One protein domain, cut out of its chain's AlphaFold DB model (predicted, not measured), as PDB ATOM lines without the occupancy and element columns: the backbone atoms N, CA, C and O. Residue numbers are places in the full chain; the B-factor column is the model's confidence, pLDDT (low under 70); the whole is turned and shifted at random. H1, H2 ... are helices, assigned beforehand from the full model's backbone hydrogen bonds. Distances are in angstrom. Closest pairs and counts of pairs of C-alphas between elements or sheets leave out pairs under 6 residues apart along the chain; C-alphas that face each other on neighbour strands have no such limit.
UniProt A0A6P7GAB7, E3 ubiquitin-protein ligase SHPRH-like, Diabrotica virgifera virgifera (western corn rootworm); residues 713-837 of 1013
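AT A GLANCE: This is residues 713 to 837 of the 1013 residues of the protein "E3 ubiquitin-protein ligase SHPRH-like" of Diabrotica virgifera virgifera (western corn rootworm) (UniProt A0A6P7GAB7). Three helices run up and down in a small bundle: the last part of the very long H1, then H2 and H3, each running against the one before it. H4 packs on H3 alone, and residues 713 to 723 of H1 stick out as an arm that adds to the length. The printed part has 125 residues with four named helices, H1 to H4 in chain order, and no named strand; its class is all helix. It is loose, with a radius of gyration of the C-alphas of 17.2 A, and spans 59 by 30 by 30 A.

IN THESE COORDINATES: H1, residues 713 to 750, begins at C-alpha 713 (-87.057, -117.730, -58.387) and is 55.1 A long. H2 is residues 754 to 770, 24.5 A, and H3 is residues 790 to 806, 24.3 A. H4, residues 819 to 835, 23.9 A, ends at C-alpha 835 (-59.721, -103.088, -39.495).

HOW THE PARTS SIT: H3 is the hub, touching the three other helices. H1, with residues 738 to 749 alone, touches H2 at a shallow tilt of 18 degrees, opposite ways; their closest C-alphas, of Ala 745 and Ala 757, are 4.0 A apart. H1 touches H3 with residues 738 to 742 alone, the same way at a shallow tilt of 20 degrees; the closest C-alphas are those of Asn 742 and Thr 796, 6.5 A. H2 and H3 form a helical hairpin at 36 degrees, only just a steep tilt, with the C-alphas of Tyr 761 and Thr 796 closest at 5.7 A. H3 and H4, also a hairpin, touch at a shallow tilt of 25 degrees, closest at the C-alphas of Ile 794 and Cys 823, 5.6 A. H4 is apart from H1 and H2. In H1, H2 and H3 every O i to N i+4 pair is within hydrogen-bond range; in H4 11 of 13 are.

THE WHOLE: The C-alphas of Lys 713 and Pro 808, the two farthest apart, are 58.7 A apart. The printed part has no cut. The links from H2 to H3 and from H3 to H4 are long. Mean pLDDT of the printed part is 76.5, and residues 772 to 788 are among those under 70.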
ATOM      1  N   LYS A 713     -88.054-118.664 -58.944       54.00
ATOM      2  CA  LYS A 713     -87.057-117.730 -58.387       54.00
ATOM      3  C   LYS A 713     -87.461-117.242 -57.000       54.00
ATOM      4  O   LYS A 713     -86.638-117.279 -56.094       54.00
ATOM      5  N   ALA A 714     -88.732-116.871 -56.828       58.97
ATOM      6  CA  ALA A 714     -89.287-116.560 -55.511       58.97
ATOM      7  C   ALA A 714     -89.181-117.763 -54.558       58.97
ATOM      8  O   ALA A 714     -88.882-117.599 -53.386       58.97
ATOM      9  N   PHE A 715     -89.351-118.981 -55.067       59.47
ATOM     10  CA  PHE A 715     -89.216-120.219 -54.308       59.47
ATOM     11  C   PHE A 715     -87.781-120.502 -53.857       59.47
ATOM     12  O   PHE A 715     -87.568-120.773 -52.682       59.47
ATOM     13  N   LYS A 716     -86.792-120.391 -54.755       60.16
ATOM     14  CA  LYS A 716     -85.376-120.533 -54.388       60.16
ATOM     15  C   LYS A 716     -84.962-119.446 -53.399       60.16
ATOM     16  O   LYS A 716     -84.224-119.730 -52.467       60.16
ATOM     17  N   TYR A 717     -85.482-118.233 -53.574       66.25
ATOM     18  CA  TYR A 717     -85.278-117.136 -52.637       66.25
ATOM     19  C   TYR A 717     -85.870-117.454 -51.258       66.25
ATOM     20  O   TYR A 717     -85.121-117.490 -50.300       66.25
ATOM     21  N   VAL A 718     -87.162-117.793 -51.159       69.38
ATOM     22  CA  VAL A 718     -87.831-118.114 -49.880       69.38
ATOM     23  C   VAL A 718     -87.200-119.322 -49.186       69.38
ATOM     24  O   VAL A 718     -87.083-119.326 -47.962       69.38
ATOM     25  N   LEU A 719     -86.791-120.343 -49.945       68.06
ATOM     26  CA  LEU A 719     -86.070-121.491 -49.403       68.06
ATOM     27  C   LEU A 719     -84.723-121.048 -48.822       68.06
ATOM     28  O   LEU A 719     -84.444-121.345 -47.669       68.06
ATOM     29  N   ASN A 720     -83.929-120.296 -49.587       70.25
ATOM     30  CA  ASN A 720     -82.638-119.790 -49.129       70.25
ATOM     31  C   ASN A 720     -82.785-118.842 -47.928       70.25
ATOM     32  O   ASN A 720     -81.972-118.912 -47.016       70.25
ATOM     33  N   THR A 721     -83.830-118.008 -47.887       68.50
ATOM     34  CA  THR A 721     -84.132-117.141 -46.740       68.50
ATOM     35  C   THR A 721     -84.432-117.975 -45.502       68.50
ATOM     36  O   THR A 721     -83.792-117.773 -44.488       68.50
ATOM     37  N   ARG A 722     -85.311-118.982 -45.588       68.00
ATOM     38  CA  ARG A 722     -85.605-119.853 -44.436       68.00
ATOM     39  C   ARG A 722     -84.418-120.692 -43.987       68.00
ATOM     40  O   ARG A 722     -84.286-120.971 -42.802       68.00
ATOM     41  N   ILE A 723     -83.593-121.135 -44.931       71.75
ATOM     42  CA  ILE A 723     -82.342-121.825 -44.625       71.75
ATOM     43  C   ILE A 723     -81.438-120.874 -43.829       71.75
ATOM     44  O   ILE A 723     -80.993-121.244 -42.749       71.75
ATOM     45  N   SER A 724     -81.261-119.636 -44.297       70.75
ATOM     46  CA  SER A 724     -80.495-118.605 -43.589       70.75
ATOM     47  C   SER A 724     -81.084-118.256 -42.217       70.75
ATOM     48  O   SER A 724     -80.317-118.090 -41.274       70.75
ATOM     49  N   ASP A 725     -82.409-118.153 -42.087       73.75
ATOM     50  CA  ASP A 725     -83.088-117.863 -40.816       73.75
ATOM     51  C   ASP A 725     -82.835-118.992 -39.808       73.75
ATOM     52  O   ASP A 725     -82.390-118.735 -38.695       73.75
ATOM     53  N   ASN A 726     -82.997-120.252 -40.226       76.38
ATOM     54  CA  ASN A 726     -82.696-121.408 -39.379       76.38
ATOM     55  C   ASN A 726     -81.219-121.451 -38.956       76.38
ATOM     56  O   ASN A 726     -80.917-121.848 -37.833       76.38
ATOM     57  N   PHE A 727     -80.288-121.078 -39.840       72.69
ATOM     58  CA  PHE A 727     -78.868-121.019 -39.487       72.69
ATOM     59  C   PHE A 727     -78.559-119.895 -38.499       72.69
ATOM     60  O   PHE A 727     -77.743-120.092 -37.599       72.69
ATOM     61  N   ASN A 728     -79.233-118.748 -38.615       74.38
ATOM     62  CA  ASN A 728     -79.140-117.683 -37.620       74.38
ATOM     63  C   ASN A 728     -79.699-118.149 -36.265       74.38
ATOM     64  O   ASN A 728     -79.005-118.010 -35.263       74.38
ATOM     65  N   ASP A 729     -80.859-118.816 -36.240       78.31
ATOM     66  CA  ASP A 729     -81.434-119.381 -35.010       78.31
ATOM     67  C   ASP A 729     -80.483-120.396 -34.347       78.31
ATOM     68  O   ASP A 729     -80.290-120.393 -33.126       78.31
ATOM     69  N   MET A 730     -79.846-121.263 -35.147       75.94
ATOM     70  CA  MET A 730     -78.837-122.208 -34.654       75.94
ATOM     71  C   MET A 730     -77.610-121.490 -34.080       75.94
ATOM     72  O   MET A 730     -77.129-121.879 -33.013       75.94
ATOM     73  N   ARG A 731     -77.114-120.447 -34.757       77.62
ATOM     74  CA  ARG A 731     -75.981-119.634 -34.292       77.62
ATOM     75  C   ARG A 731     -76.304-118.945 -32.966       77.62
ATOM     76  O   ARG A 731     -75.492-119.017 -32.045       77.62
ATOM     77  N   ASP A 732     -77.489-118.355 -32.839       79.25
ATOM     78  CA  ASP A 732     -77.936-117.670 -31.621       79.25
ATOM     79  C   ASP A 732     -78.033-118.645 -30.438       79.25
ATOM     80  O   ASP A 732     -77.531-118.375 -29.342       79.25
ATOM     81  N   CYS A 733     -78.601-119.834 -30.668       83.69
ATOM     82  CA  CYS A 733     -78.636-120.898 -29.665       83.69
ATOM     83  C   CYS A 733     -77.224-121.340 -29.256       83.69
ATOM     84  O   CYS A 733     -76.956-121.534 -28.069       83.69
ATOM     85  N   PHE A 734     -76.311-121.481 -30.220       83.38
ATOM     86  CA  PHE A 734     -74.932-121.889 -29.967       83.38
ATOM     87  C   PHE A 734     -74.158-120.844 -29.144       83.38
ATOM     88  O   PHE A 734     -73.524-121.196 -28.147       83.38
ATOM     89  N   GLN A 735     -74.287-119.556 -29.476       84.25
ATOM     90  CA  GLN A 735     -73.704-118.451 -28.703       84.25
ATOM     91  C   GLN A 735     -74.264-118.381 -27.278       84.25
ATOM     92  O   GLN A 735     -73.531-118.111 -26.322       84.25
ATOM     93  N   LEU A 736     -75.557-118.656 -27.108       87.50
ATOM     94  CA  LEU A 736     -76.194-118.684 -25.796       87.50
ATOM     95  C   LEU A 736     -75.691-119.856 -24.939       87.50
ATOM     96  O   LEU A 736     -75.516-119.699 -23.730       87.50
ATOM     97  N   ILE A 737     -75.414-121.015 -25.548       87.94
ATOM     98  CA  ILE A 737     -74.791-122.158 -24.865       87.94
ATOM     99  C   ILE A 737     -73.374-121.796 -24.404       87.94
ATOM    100  O   ILE A 737     -73.066-121.959 -23.223       87.94
ATOM    101  N   ILE A 738     -72.536-121.246 -25.287       88.56
ATOM    102  CA  ILE A 738     -71.161-120.842 -24.943       88.56
ATOM    103  C   ILE A 738     -71.162-119.788 -23.825       88.56
ATOM    104  O   ILE A 738     -70.447-119.930 -22.831       88.56
ATOM    105  N   SER A 739     -72.015-118.765 -23.934       90.31
ATOM    106  CA  SER A 739     -72.154-117.733 -22.901       90.31
ATOM    107  C   SER A 739     -72.570-118.309 -21.545       90.31
ATOM    108  O   SER A 739     -72.107-117.811 -20.518       90.31
ATOM    109  N   LYS A 740     -73.430-119.338 -21.515       91.81
ATOM    110  CA  LYS A 740     -73.831-120.013 -20.270       91.81
ATOM    111  C   LYS A 740     -72.659-120.742 -19.623       91.81
ATOM    112  O   LYS A 740     -72.472-120.591 -18.422       91.81
ATOM    113  N   TYR A 741     -71.860-121.477 -20.395       92.12
ATOM    114  CA  TYR A 741     -70.682-122.167 -19.862       92.12
ATOM    115  C   TYR A 741     -69.612-121.193 -19.359       92.12
ATOM    116  O   TYR A 741     -69.101-121.382 -18.259       92.12
ATOM    117  N   ASN A 742     -69.338-120.108 -20.093       91.88
ATOM    118  CA  ASN A 742     -68.429-119.052 -19.633       91.88
ATOM    119  C   ASN A 742     -68.940-118.366 -18.351       91.88
ATOM    120  O   ASN A 742     -68.175-118.131 -17.419       91.88
ATOM    121  N   GLY A 743     -70.249-118.100 -18.262       92.25
ATOM    122  CA  GLY A 743     -70.873-117.560 -17.051       92.25
ATOM    123  C   GLY A 743     -70.797-118.517 -15.858       92.25
ATOM    124  O   GLY A 743     -70.447-118.094 -14.758       92.25
ATOM    125  N   LEU A 744     -71.076-119.809 -16.071       92.19
ATOM    126  CA  LEU A 744     -70.947-120.855 -15.051       92.19
ATOM    127  C   LEU A 744     -69.506-120.972 -14.553       92.19
ATOM    128  O   LEU A 744     -69.289-121.000 -13.345       92.19
ATOM    129  N   ALA A 745     -68.524-120.959 -15.456       91.75
ATOM    130  CA  ALA A 745     -67.112-120.969 -15.092       91.75
ATOM    131  C   ALA A 745     -66.744-119.762 -14.212       91.75
ATOM    132  O   ALA A 745     -66.122-119.929 -13.165       91.75
ATOM    133  N   GLY A 746     -67.213-118.560 -14.566       91.12
ATOM    134  CA  GLY A 746     -67.048-117.362 -13.738       91.12
ATOM    135  C   GLY A 746     -67.671-117.493 -12.341       91.12
ATOM    136  O   GLY A 746     -67.047-117.113 -11.351       91.12
ATOM    137  N   ILE A 747     -68.869-118.080 -12.231       92.00
ATOM    138  CA  ILE A 747     -69.518-118.352 -10.935       92.00
ATOM    139  C   ILE A 747     -68.702-119.361 -10.119       92.00
ATOM    140  O   ILE A 747     -68.492-119.147  -8.926       92.00
ATOM    141  N   HIS A 748     -68.199-120.429 -10.739       91.38
ATOM    142  CA  HIS A 748     -67.351-121.416 -10.067       91.38
ATOM    143  C   HIS A 748     -66.051-120.801  -9.530       91.38
ATOM    144  O   HIS A 748     -65.649-121.127  -8.412       91.38
ATOM    145  N   LEU A 749     -65.449-119.852 -10.256       89.12
ATOM    146  CA  LEU A 749     -64.294-119.088  -9.770       89.12
ATOM    147  C   LEU A 749     -64.646-118.218  -8.555       89.12
ATOM    148  O   LEU A 749     -63.901-118.209  -7.577       89.12
ATOM    149  N   LEU A 750     -65.802-117.543  -8.567       90.81
ATOM    150  CA  LEU A 750     -66.280-116.762  -7.415       90.81
ATOM    151  C   LEU A 750     -66.569-117.642  -6.189       90.81
ATOM    152  O   LEU A 750     -66.313-117.229  -5.059       90.81
ATOM    153  N   LEU A 751     -67.061-118.864  -6.412       91.62
ATOM    154  CA  LEU A 751     -67.316-119.868  -5.374       91.62
ATOM    155  C   LEU A 751     -66.053-120.628  -4.928       91.62
ATOM    156  O   LEU A 751     -66.164-121.531  -4.103       91.62
ATOM    157  N   LYS A 752     -64.863-120.259  -5.429       85.75
ATOM    158  CA  LYS A 752     -63.565-120.899  -5.134       85.75
ATOM    159  C   LYS A 752     -63.478-122.386  -5.517       85.75
ATOM    160  O   LYS A 752     -62.708-123.126  -4.913       85.75
ATOM    161  N   ASN A 753     -64.202-122.803  -6.557       88.38
ATOM    162  CA  ASN A 753     -64.146-124.153  -7.130       88.38
ATOM    163  C   ASN A 753     -63.459-124.116  -8.513       88.38
ATOM    164  O   ASN A 753     -64.146-124.154  -9.537       88.38
ATOM    165  N   PRO A 754     -62.114-124.025  -8.584       84.50
ATOM    166  CA  PRO A 754     -61.399-123.814  -9.846       84.50
ATOM    167  C   PRO A 754     -61.510-124.999 -10.815       84.50
ATOM    168  O   PRO A 754     -61.522-124.795 -12.025       84.50
ATOM    169  N   GLN A 755     -61.663-126.226 -10.310       85.38
ATOM    170  CA  GLN A 755     -61.691-127.418 -11.158       85.38
ATOM    171  C   GLN A 755     -62.966-127.519 -12.010       85.38
ATOM    172  O   GLN A 755     -62.911-127.839 -13.198       85.38
ATOM    173  N   GLU A 756     -64.113-127.137 -11.446       87.00
ATOM    174  CA  GLU A 756     -65.370-127.039 -12.199       87.00
ATOM    175  C   GLU A 756     -65.336-125.893 -13.222       87.00
ATOM    176  O   GLU A 756     -65.887-126.013 -14.318       87.00
ATOM    177  N   ALA A 757     -64.623-124.801 -12.919       89.06
ATOM    178  CA  ALA A 757     -64.410-123.718 -13.876       89.06
ATOM    179  C   ALA A 757     -63.550-124.166 -15.074       89.06
ATOM    180  O   ALA A 757     -63.892-123.866 -16.220       89.06
ATOM    181  N   ILE A 758     -62.481-124.934 -14.828       87.56
ATOM    182  CA  ILE A 758     -61.629-125.514 -15.879       87.56
ATOM    183  C   ILE A 758     -62.445-126.460 -16.770       87.56
ATOM    184  O   ILE A 758     -62.344-126.382 -17.997       87.56
ATOM    185  N   ASN A 759     -63.290-127.311 -16.183       88.62
ATOM    186  CA  ASN A 759     -64.165-128.212 -16.938       88.62
ATOM    187  C   ASN A 759     -65.144-127.440 -17.831       88.62
ATOM    188  O   ASN A 759     -65.252-127.736 -19.021       88.62
ATOM    189  N   ALA A 760     -65.801-126.408 -17.294       88.94
ATOM    190  CA  ALA A 760     -66.731-125.577 -18.053       88.94
ATOM    191  C   ALA A 760     -66.051-124.841 -19.226       88.94
ATOM    192  O   ALA A 760     -66.588-124.837 -20.336       88.94
ATOM    193  N   TYR A 761     -64.850-124.283 -19.032       91.19
ATOM    194  CA  TYR A 761     -64.089-123.661 -20.124       91.19
ATOM    195  C   TYR A 761     -63.595-124.684 -21.161       91.19
ATOM    196  O   TYR A 761     -63.660-124.428 -22.366       91.19
ATOM    197  N   ARG A 762     -63.148-125.872 -20.735       88.69
ATOM    198  CA  ARG A 762     -62.740-126.951 -21.653       88.69
ATOM    199  C   ARG A 762     -63.914-127.477 -22.482       88.69
ATOM    200  O   ARG A 762     -63.719-127.778 -23.660       88.69
ATOM    201  N   GLU A 763     -65.122-127.538 -21.922       88.88
ATOM    202  CA  GLU A 763     -66.333-127.884 -22.681       88.88
ATOM    203  C   GLU A 763     -66.638-126.863 -23.781       88.88
ATOM    204  O   GLU A 763     -66.949-127.253 -24.907       88.88
ATOM    205  N   VAL A 764     -66.446-125.564 -23.527       88.38
ATOM    206  CA  VAL A 764     -66.557-124.544 -24.583       88.38
ATOM    207  C   VAL A 764     -65.558-124.812 -25.711       88.38
ATOM    208  O   VAL A 764     -65.945-124.826 -26.879       88.38
ATOM    209  N   LEU A 765     -64.292-125.098 -25.394       85.81
ATOM    210  CA  LEU A 765     -63.274-125.390 -26.413       85.81
ATOM    211  C   LEU A 765     -63.558-126.685 -27.191       85.81
ATOM    212  O   LEU A 765     -63.246-126.757 -28.382       85.81
ATOM    213  N   ARG A 766     -64.169-127.694 -26.553       85.69
ATOM    214  CA  ARG A 766     -64.650-128.917 -27.223       85.69
ATOM    215  C   ARG A 766     -65.794-128.615 -28.184       85.69
ATOM    216  O   ARG A 766     -65.768-129.086 -29.321       85.69
ATOM    217  N   LEU A 767     -66.772-127.817 -27.754       84.19
ATOM    218  CA  LEU A 767     -67.905-127.408 -28.585       84.19
ATOM    219  C   LEU A 767     -67.446-126.593 -29.797       84.19
ATOM    220  O   LEU A 767     -67.891-126.864 -30.908       84.19
ATOM    221  N   VAL A 768     -66.512-125.659 -29.609       82.50
ATOM    222  CA  VAL A 768     -65.934-124.857 -30.699       82.50
ATOM    223  C   VAL A 768     -65.111-125.727 -31.656       82.50
ATOM    224  O   VAL A 768     -65.235-125.588 -32.867       82.50
ATOM    225  N   ALA A 769     -64.327-126.685 -31.152       79.06
ATOM    226  CA  ALA A 769     -63.552-127.595 -32.004       79.06
ATOM    227  C   ALA A 769     -64.425-128.556 -32.832       79.06
ATOM    228  O   ALA A 769     -64.004-129.000 -33.899       79.06
ATOM    229  N   LYS A 770     -65.640-128.875 -32.362       78.94
ATOM    230  CA  LYS A 770     -66.609-129.709 -33.089       78.94
ATOM    231  C   LYS A 770     -67.207-128.998 -34.311       78.94
ATOM    232  O   LYS A 770     -67.659-129.670 -35.234       78.94
ATOM    233  N   PHE A 771     -67.190-127.664 -34.320       72.25
ATOM    234  CA  PHE A 771     -67.702-126.821 -35.402       72.25
ATOM    235  C   PHE A 771     -66.619-125.819 -35.852       72.25
ATOM    236  O   PHE A 771     -66.713-124.636 -35.527       72.25
ATOM    237  N   PRO A 772     -65.558-126.276 -36.548       62.59
ATOM    238  CA  PRO A 772     -64.455-125.410 -36.958       62.59
ATOM    239  C   PRO A 772     -64.860-124.427 -38.070       62.59
ATOM    240  O   PRO A 772     -65.725-124.717 -38.895       62.59
ATOM    241  N   ASP A 773     -64.164-123.287 -38.120       56.78
ATOM    242  CA  ASP A 773     -64.368-122.214 -39.108       56.78
ATOM    243  C   ASP A 773     -63.910-122.582 -40.545       56.78
ATOM    244  O   ASP A 773     -64.170-121.820 -41.481       56.78
ATOM    245  N   GLU A 774     -63.214-123.711 -40.738       54.25
ATOM    246  CA  GLU A 774     -62.662-124.135 -42.036       54.25
ATOM    247  C   GLU A 774     -63.408-125.330 -42.652       54.25
ATOM    248  O   GLU A 774     -63.813-126.271 -41.966       54.25
ATOM    249  N   ASP A 775     -63.577-125.288 -43.977       47.06
ATOM    250  CA  ASP A 775     -64.287-126.304 -44.752       47.06
ATOM    251  C   ASP A 775     -63.493-127.624 -44.794       47.06
ATOM    252  O   ASP A 775     -62.438-127.715 -45.422       47.06
ATOM    253  N   PHE A 776     -64.035-128.689 -44.196       43.38
ATOM    254  CA  PHE A 776     -63.577-130.048 -44.494       43.38
ATOM    255  C   PHE A 776     -63.977-130.432 -45.934       43.38
ATOM    256  O   PHE A 776     -65.129-130.222 -46.332       43.38
ATOM    257  N   PRO A 777     -63.079-131.043 -46.731       37.97
ATOM    258  CA  PRO A 777     -63.419-131.501 -48.073       37.97
ATOM    259  C   PRO A 777     -64.430-132.655 -47.983       37.97
ATOM    260  O   PRO A 777     -64.084-133.781 -47.638       37.97
ATOM    261  N   GLY A 778     -65.699-132.358 -48.278       45.47
ATOM    262  CA  GLY A 778     -66.811-133.318 -48.237       45.47
ATOM    263  C   GLY A 778     -68.078-132.788 -47.561       45.47
ATOM    264  O   GLY A 778     -69.166-133.299 -47.821       45.47
ATOM    265  N   THR A 779     -67.978-131.721 -46.768       43.47
ATOM    266  CA  THR A 779     -69.126-130.987 -46.222       43.47
ATOM    267  C   THR A 779     -69.380-129.748 -47.080       43.47
ATOM    268  O   THR A 779     -68.562-128.839 -47.120       43.47
ATOM    269  N   MET A 780     -70.502-129.703 -47.813       40.00
ATOM    270  CA  MET A 780     -70.889-128.535 -48.625       40.00
ATOM    271  C   MET A 780     -71.074-127.280 -47.750       40.00
ATOM    272  O   MET A 780     -72.187-127.046 -47.308       40.00
ATOM    273  N   GLY A 781     -70.046-126.471 -47.479       45.53
ATOM    274  CA  GLY A 781     -70.171-125.114 -46.906       45.53
ATOM    275  C   GLY A 781     -70.996-124.952 -45.611       45.53
ATOM    276  O   GLY A 781     -71.278-123.826 -45.215       45.53
ATOM    277  N   PHE A 782     -71.398-126.049 -44.958       47.19
ATOM    278  CA  PHE A 782     -72.353-126.088 -43.844       47.19
ATOM    279  C   PHE A 782     -71.762-125.521 -42.543       47.19
ATOM    280  O   PHE A 782     -72.506-125.100 -41.664       47.19
ATOM    281  N   CYS A 783     -70.432-125.522 -42.405       45.16
ATOM    282  CA  CYS A 783     -69.744-125.162 -41.162       45.16
ATOM    283  C   CYS A 783     -69.429-123.663 -41.057       45.16
ATOM    284  O   CYS A 783     -69.356-123.134 -39.952       45.16
ATOM    285  N   ARG A 784     -69.330-122.950 -42.188       49.22
ATOM    286  CA  ARG A 784     -68.954-121.526 -42.221       49.22
ATOM    287  C   ARG A 784     -69.994-120.590 -41.593       49.22
ATOM    288  O   ARG A 784     -69.650-119.490 -41.176       49.22
ATOM    289  N   GLU A 785     -71.259-121.009 -41.522       50.72
ATOM    290  CA  GLU A 785     -72.358-120.193 -40.983       50.72
ATOM    291  C   GLU A 785     -72.555-120.352 -39.464       50.72
ATOM    292  O   GLU A 785     -73.225-119.521 -38.852       50.72
ATOM    293  N   LEU A 786     -71.937-121.349 -38.826       58.59
ATOM    294  CA  LEU A 786     -72.030-121.613 -37.383       58.59
ATOM    295  C   LEU A 786     -70.829-121.062 -36.594       58.59
ATOM    296  O   LEU A 786     -70.521-121.554 -35.512       58.59
ATOM    297  N   SER A 787     -70.165-120.025 -37.116       63.06
ATOM    298  CA  SER A 787     -69.019-119.386 -36.459       63.06
ATOM    299  C   SER A 787     -69.382-118.944 -35.036       63.06
ATOM    300  O   SER A 787     -70.313-118.148 -34.844       63.06
ATOM    301  N   SER A 788     -68.651-119.444 -34.040       63.94
ATOM    302  CA  SER A 788     -68.763-118.980 -32.657       63.94
ATOM    303  C   SER A 788     -68.404-117.495 -32.560       63.94
ATOM    304  O   SER A 788     -67.619-116.967 -33.351       63.94
ATOM    305  N   ASP A 789     -68.982-116.790 -31.582       76.56
ATOM    306  CA  ASP A 789     -68.558-115.419 -31.309       76.56
ATOM    307  C   ASP A 789     -67.104-115.436 -30.821       76.56
ATOM    308  O   ASP A 789     -66.790-115.949 -29.742       76.56
ATOM    309  N   LYS A 790     -66.211-114.857 -31.628       83.50
ATOM    310  CA  LYS A 790     -64.770-114.807 -31.367       83.50
ATOM    311  C   LYS A 790     -64.460-114.206 -30.003       83.50
ATOM    312  O   LYS A 790     -63.534-114.669 -29.352       83.50
ATOM    313  N   LEU A 791     -65.246-113.231 -29.534       85.81
ATOM    314  CA  LEU A 791     -65.047-112.624 -28.215       85.81
ATOM    315  C   LEU A 791     -65.326-113.607 -27.076       85.81
ATOM    316  O   LEU A 791     -64.626-113.586 -26.066       85.81
ATOM    317  N   GLN A 792     -66.324-114.478 -27.234       86.50
ATOM    318  CA  GLN A 792     -66.632-115.505 -26.242       86.50
ATOM    319  C   GLN A 792     -65.531-116.566 -26.186       86.50
ATOM    320  O   GLN A 792     -65.187-117.015 -25.096       86.50
ATOM    321  N   VAL A 793     -64.948-116.924 -27.336       86.38
ATOM    322  CA  VAL A 793     -63.812-117.856 -27.414       86.38
ATOM    323  C   VAL A 793     -62.543-117.234 -26.826       86.38
ATOM    324  O   VAL A 793     -61.877-117.879 -26.022       86.38
ATOM    325  N   ILE A 794     -62.248-115.968 -27.146       87.06
ATOM    326  CA  ILE A 794     -61.144-115.201 -26.544       87.06
ATOM    327  C   ILE A 794     -61.311-115.147 -25.020       87.06
ATOM    328  O   ILE A 794     -60.363-115.416 -24.290       87.06
ATOM    329  N   HIS A 795     -62.526-114.884 -24.524       90.12
ATOM    330  CA  HIS A 795     -62.819-114.912 -23.090       90.12
ATOM    331  C   HIS A 795     -62.509-116.280 -22.466       90.12
ATOM    332  O   HIS A 795     -61.873-116.333 -21.416       90.12
ATOM    333  N   THR A 796     -62.932-117.378 -23.095       89.25
ATOM    334  CA  THR A 796     -62.632-118.736 -22.618       89.25
ATOM    335  C   THR A 796     -61.128-119.000 -22.587       89.25
ATOM    336  O   THR A 796     -60.623-119.459 -21.568       89.25
ATOM    337  N   LEU A 797     -60.408-118.699 -23.674       88.31
ATOM    338  CA  LEU A 797     -58.966-118.948 -23.799       88.31
ATOM    339  C   LEU A 797     -58.159-118.133 -22.785       88.31
ATOM    340  O   LEU A 797     -57.317-118.694 -22.086       88.31
ATOM    341  N   TYR A 798     -58.458-116.836 -22.664       89.81
ATOM    342  CA  TYR A 798     -57.782-115.934 -21.735       89.81
ATOM    343  C   TYR A 798     -57.998-116.363 -20.282       89.81
ATOM    344  O   TYR A 798     -57.038-116.564 -19.544       89.81
ATOM    345  N   ASN A 799     -59.257-116.554 -19.863       89.62
ATOM    346  CA  ASN A 799     -59.545-116.911 -18.473       89.62
ATOM    347  C   ASN A 799     -59.082-118.330 -18.132       89.62
ATOM    348  O   ASN A 799     -58.658-118.558 -17.006       89.62
ATOM    349  N   LEU A 800     -59.125-119.277 -19.073       88.50
ATOM    350  CA  LEU A 800     -58.583-120.615 -18.841       88.50
ATOM    351  C   LEU A 800     -57.063-120.571 -18.643       88.50
ATOM    352  O   LEU A 800     -56.576-121.203 -17.712       88.50
ATOM    353  N   ALA A 801     -56.326-119.806 -19.457       87.06
ATOM    354  CA  ALA A 801     -54.882-119.639 -19.284       87.06
ATOM    355  C   ALA A 801     -54.540-119.036 -17.908       87.06
ATOM    356  O   ALA A 801     -53.710-119.584 -17.190       87.06
ATOM    357  N   GLU A 802     -55.241-117.974 -17.498       87.31
ATOM    358  CA  GLU A 802     -55.042-117.345 -16.183       87.31
ATOM    359  C   GLU A 802     -55.375-118.296 -15.019       87.31
ATOM    360  O   GLU A 802     -54.648-118.358 -14.028       87.31
ATOM    361  N   VAL A 803     -56.454-119.080 -15.129       86.50
ATOM    362  CA  VAL A 803     -56.844-120.043 -14.086       86.50
ATOM    363  C   VAL A 803     -55.839-121.185 -13.975       86.50
ATOM    364  O   VAL A 803     -55.538-121.591 -12.857       86.50
ATOM    365  N   LEU A 804     -55.301-121.679 -15.092       85.06
ATOM    366  CA  LEU A 804     -54.286-122.738 -15.103       85.06
ATOM    367  C   LEU A 804     -52.944-122.268 -14.517       85.06
ATOM    368  O   LEU A 804     -52.270-123.061 -13.859       85.06
ATOM    369  N   ASP A 805     -52.590-120.991 -14.698       83.19
ATOM    370  CA  ASP A 805     -51.397-120.385 -14.092       83.19
ATOM    371  C   ASP A 805     -51.549-120.210 -12.570       83.19
ATOM    372  O   ASP A 805     -50.593-120.400 -11.816       83.19
ATOM    373  N   MET A 806     -52.754-119.867 -12.097       81.25
ATOM    374  CA  MET A 806     -53.047-119.700 -10.666       81.25
ATOM    375  C   MET A 806     -53.321-121.025  -9.936       81.25
ATOM    376  O   MET A 806     -53.025-121.144  -8.745       81.25
ATOM    377  N   TYR A 807     -53.900-122.008 -10.628       79.88
ATOM    378  CA  TYR A 807     -54.321-123.302 -10.093       79.88
ATOM    379  C   TYR A 807     -53.969-124.419 -11.092       79.88
ATOM    380  O   TYR A 807     -54.738-124.678 -12.022       79.88
ATOM    381  N   PRO A 808     -52.834-125.117 -10.900       75.56
ATOM    382  CA  PRO A 808     -52.447-126.224 -11.766       75.56
ATOM    383  C   PRO A 808     -53.527-127.321 -11.764       75.56
ATOM    384  O   PRO A 808     -53.974-127.731 -10.688       75.56
ATOM    385  N   PRO A 809     -53.961-127.821 -12.934       72.00
ATOM    386  CA  PRO A 809     -55.031-128.807 -13.012       72.00
ATOM    387  C   PRO A 809     -54.553-130.183 -12.531       72.00
ATOM    388  O   PRO A 809     -53.431-130.593 -12.816       72.00
ATOM    389  N   GLU A 810     -55.447-130.964 -11.914       62.28
ATOM    390  CA  GLU A 810     -55.179-132.380 -11.577       62.28
ATOM    391  C   GLU A 810     -54.852-133.228 -12.825       62.28
ATOM    392  O   GLU A 810     -54.106-134.206 -12.757       62.28
ATOM    393  N   HIS A 811     -55.386-132.826 -13.986       73.31
ATOM    394  CA  HIS A 811     -55.156-133.451 -15.288       73.31
ATOM    395  C   HIS A 811     -54.848-132.378 -16.358       73.31
ATOM    396  O   HIS A 811     -55.781-131.765 -16.905       73.31
ATOM    397  N   PRO A 812     -53.560-132.113 -16.658       74.12
ATOM    398  CA  PRO A 812     -53.165-131.203 -17.731       74.12
ATOM    399  C   PRO A 812     -53.442-131.822 -19.109       74.12
ATOM    400  O   PRO A 812     -53.296-133.029 -19.305       74.12
ATOM    401  N   THR A 813     -53.844-130.998 -20.077       76.31
ATOM    402  CA  THR A 813     -54.063-131.415 -21.472       76.31
ATOM    403  C   THR A 813     -52.986-130.851 -22.395       76.31
ATOM    404  O   THR A 813     -52.424-129.793 -22.138       76.31
ATOM    405  N   LEU A 814     -52.727-131.527 -23.522       68.50
ATOM    406  CA  LEU A 814     -51.732-131.100 -24.524       68.50
ATOM    407  C   LEU A 814     -52.001-129.703 -25.114       68.50
ATOM    408  O   LEU A 814     -51.095-129.103 -25.681       68.50
ATOM    409  N   ARG A 815     -53.235-129.197 -24.997       69.44
ATOM    410  CA  ARG A 815     -53.659-127.887 -25.507       69.44
ATOM    411  C   ARG A 815     -53.395-126.748 -24.519       69.44
ATOM    412  O   ARG A 815     -53.454-125.592 -24.912       69.44
ATOM    413  N   ASP A 816     -53.077-127.059 -23.261       73.94
ATOM    414  CA  ASP A 816     -52.909-126.058 -22.201       73.94
ATOM    415  C   ASP A 816     -51.672-125.162 -22.441       73.94
ATOM    416  O   ASP A 816     -51.647-124.013 -22.012       73.94
ATOM    417  N   THR A 817     -50.675-125.640 -23.196       73.31
ATOM    418  CA  THR A 817     -49.452-124.886 -23.529       73.31
ATOM    419  C   THR A 817     -49.625-123.898 -24.686       73.31
ATOM    420  O   THR A 817     -48.844-122.953 -24.791       73.31
ATOM    421  N   SER A 818     -50.633-124.079 -25.550       80.44
ATOM    422  CA  SER A 818     -50.878-123.218 -26.720       80.44
ATOM    423  C   SER A 818     -51.907-122.116 -26.471       80.44
ATOM    424  O   SER A 818     -52.034-121.222 -27.299       80.44
ATOM    425  N   LEU A 819     -52.610-122.125 -25.330       82.62
ATOM    426  CA  LEU A 819     -53.779-121.268 -25.085       82.62
ATOM    427  C   LEU A 819     -53.519-119.766 -25.267       82.62
ATOM    428  O   LEU A 819     -54.381-119.068 -25.796       82.62
ATOM    429  N   ARG A 820     -52.350-119.258 -24.849       83.75
ATOM    430  CA  ARG A 820     -51.997-117.833 -25.005       83.75
ATOM    431  C   ARG A 820     -51.748-117.467 -26.470       83.75
ATOM    432  O   ARG A 820     -52.268-116.457 -26.932       83.75
ATOM    433  N   ASN A 821     -51.043-118.325 -27.209       84.69
ATOM    434  CA  ASN A 821     -50.810-118.141 -28.645       84.69
ATOM    435  C   ASN A 821     -52.126-118.236 -29.430       84.69
ATOM    436  O   ASN A 821     -52.387-117.409 -30.300       84.69
ATOM    437  N   ASP A 822     -52.983-119.199 -29.072       82.81
ATOM    438  CA  ASP A 822     -54.321-119.345 -29.642       82.81
ATOM    439  C   ASP A 822     -55.150-118.077 -29.346       82.81
ATOM    440  O   ASP A 822     -55.773-117.513 -30.239       82.81
ATOM    441  N   CYS A 823     -55.117-117.554 -28.116       85.31
ATOM    442  CA  CYS A 823     -55.810-116.312 -27.758       85.31
ATOM    443  C   CYS A 823     -55.356-115.126 -28.627       85.31
ATOM    444  O   CYS A 823     -56.199-114.416 -29.183       85.31
ATOM    445  N   GLU A 824     -54.045-114.943 -28.806       85.00
ATOM    446  CA  GLU A 824     -53.481-113.891 -29.662       85.00
ATOM    447  C   GLU A 824     -53.899-114.044 -31.132       85.00
ATOM    448  O   GLU A 824     -54.249-113.059 -31.792       85.00
ATOM    449  N   GLU A 825     -53.911-115.270 -31.661       83.94
ATOM    450  CA  GLU A 825     -54.350-115.538 -33.031       83.94
ATOM    451  C   GLU A 825     -55.825-115.157 -33.233       83.94
ATOM    452  O   GLU A 825     -56.183-114.495 -34.219       83.94
ATOM    453  N   TRP A 826     -56.687-115.516 -32.277       81.94
ATOM    454  CA  TRP A 826     -58.113-115.194 -32.310       81.94
ATOM    455  C   TRP A 826     -58.380-113.690 -32.155       81.94
ATOM    456  O   TRP A 826     -59.227-113.147 -32.874       81.94
ATOM    457  N   GLU A 827     -57.629-112.989 -31.304       82.50
ATOM    458  CA  GLU A 827     -57.675-111.524 -31.203       82.50
ATOM    459  C   GLU A 827     -57.286-110.858 -32.527       82.50
ATOM    460  O   GLU A 827     -58.000-109.981 -33.028       82.50
ATOM    461  N   GLN A 828     -56.204-111.314 -33.159       81.31
ATOM    462  CA  GLN A 828     -55.789-110.816 -34.470       81.31
ATOM    463  C   GLN A 828     -56.825-111.121 -35.557       81.31
ATOM    464  O   GLN A 828     -57.033-110.302 -36.458       81.31
ATOM    465  N   LYS A 829     -57.483-112.284 -35.507       79.56
ATOM    466  CA  LYS A 829     -58.564-112.656 -36.434       79.56
ATOM    467  C   LYS A 829     -59.788-111.751 -36.259       79.56
ATOM    468  O   LYS A 829     -60.385-111.347 -37.255       79.56
ATOM    469  N   TYR A 830     -60.149-111.410 -35.022       82.19
ATOM    470  CA  TYR A 830     -61.241-110.477 -34.718       82.19
ATOM    471  C   TYR A 830     -60.921-109.044 -35.170       82.19
ATOM    472  O   TYR A 830     -61.766-108.369 -35.760       82.19
ATOM    473  N   LEU A 831     -59.690-108.582 -34.936       78.75
ATOM    474  CA  LEU A 831     -59.248-107.244 -35.326       78.75
ATOM    475  C   LEU A 831     -59.122-107.090 -36.846       78.75
ATOM    476  O   LEU A 831     -59.556-106.069 -37.374       78.75
ATOM    477  N   ARG A 832     -58.592-108.092 -37.562       73.50
ATOM    478  CA  ARG A 832     -58.473-108.054 -39.032       73.50
ATOM    479  C   ARG A 832     -59.819-107.828 -39.712       73.50
ATOM    480  O   ARG A 832     -59.938-106.885 -40.479       73.50
ATOM    481  N   GLU A 833     -60.862-108.581 -39.359       71.25
ATOM    482  CA  GLU A 833     -62.196-108.417 -39.968       71.25
ATOM    483  C   GLU A 833     -62.811-107.021 -39.790       71.25
ATOM    484  O   GLU A 833     -63.633-106.606 -40.605       71.25
ATOM    485  N   ARG A 834     -62.424-106.289 -38.738       68.75
ATOM    486  CA  ARG A 834     -62.948-104.943 -38.457       68.75
ATOM    487  C   ARG A 834     -62.028-103.811 -38.916       68.75
ATOM    488  O   ARG A 834     -62.504-102.686 -39.045       68.75
ATOM    489  N   ILE A 835     -60.741-104.087 -39.138       65.69
ATOM    490  CA  ILE A 835     -59.721-103.088 -39.495       65.69
ATOM    491  C   ILE A 835     -59.352-103.144 -40.987       65.69
ATOM    492  O   ILE A 835     -59.083-102.088 -41.551       65.69
ATOM    493  N   ASP A 836     -59.406-104.305 -41.658       55.91
ATOM    494  CA  ASP A 836     -59.052-104.467 -43.090       55.91
ATOM    495  C   ASP A 836     -60.084-103.878 -44.075       55.91
ATOM    496  O   ASP A 836     -60.097-104.207 -45.264       55.91
ATOM    497  N   TYR A 837     -60.936-102.949 -43.632       53.47
ATOM    498  CA  TYR A 837     -61.635-102.106 -44.593       53.47
ATOM    499  C   TYR A 837     -60.610-101.181 -45.252       53.47
ATOM    500  O   TYR A 837     -59.881-100.478 -44.549       53.47
TER     501      TYR A 837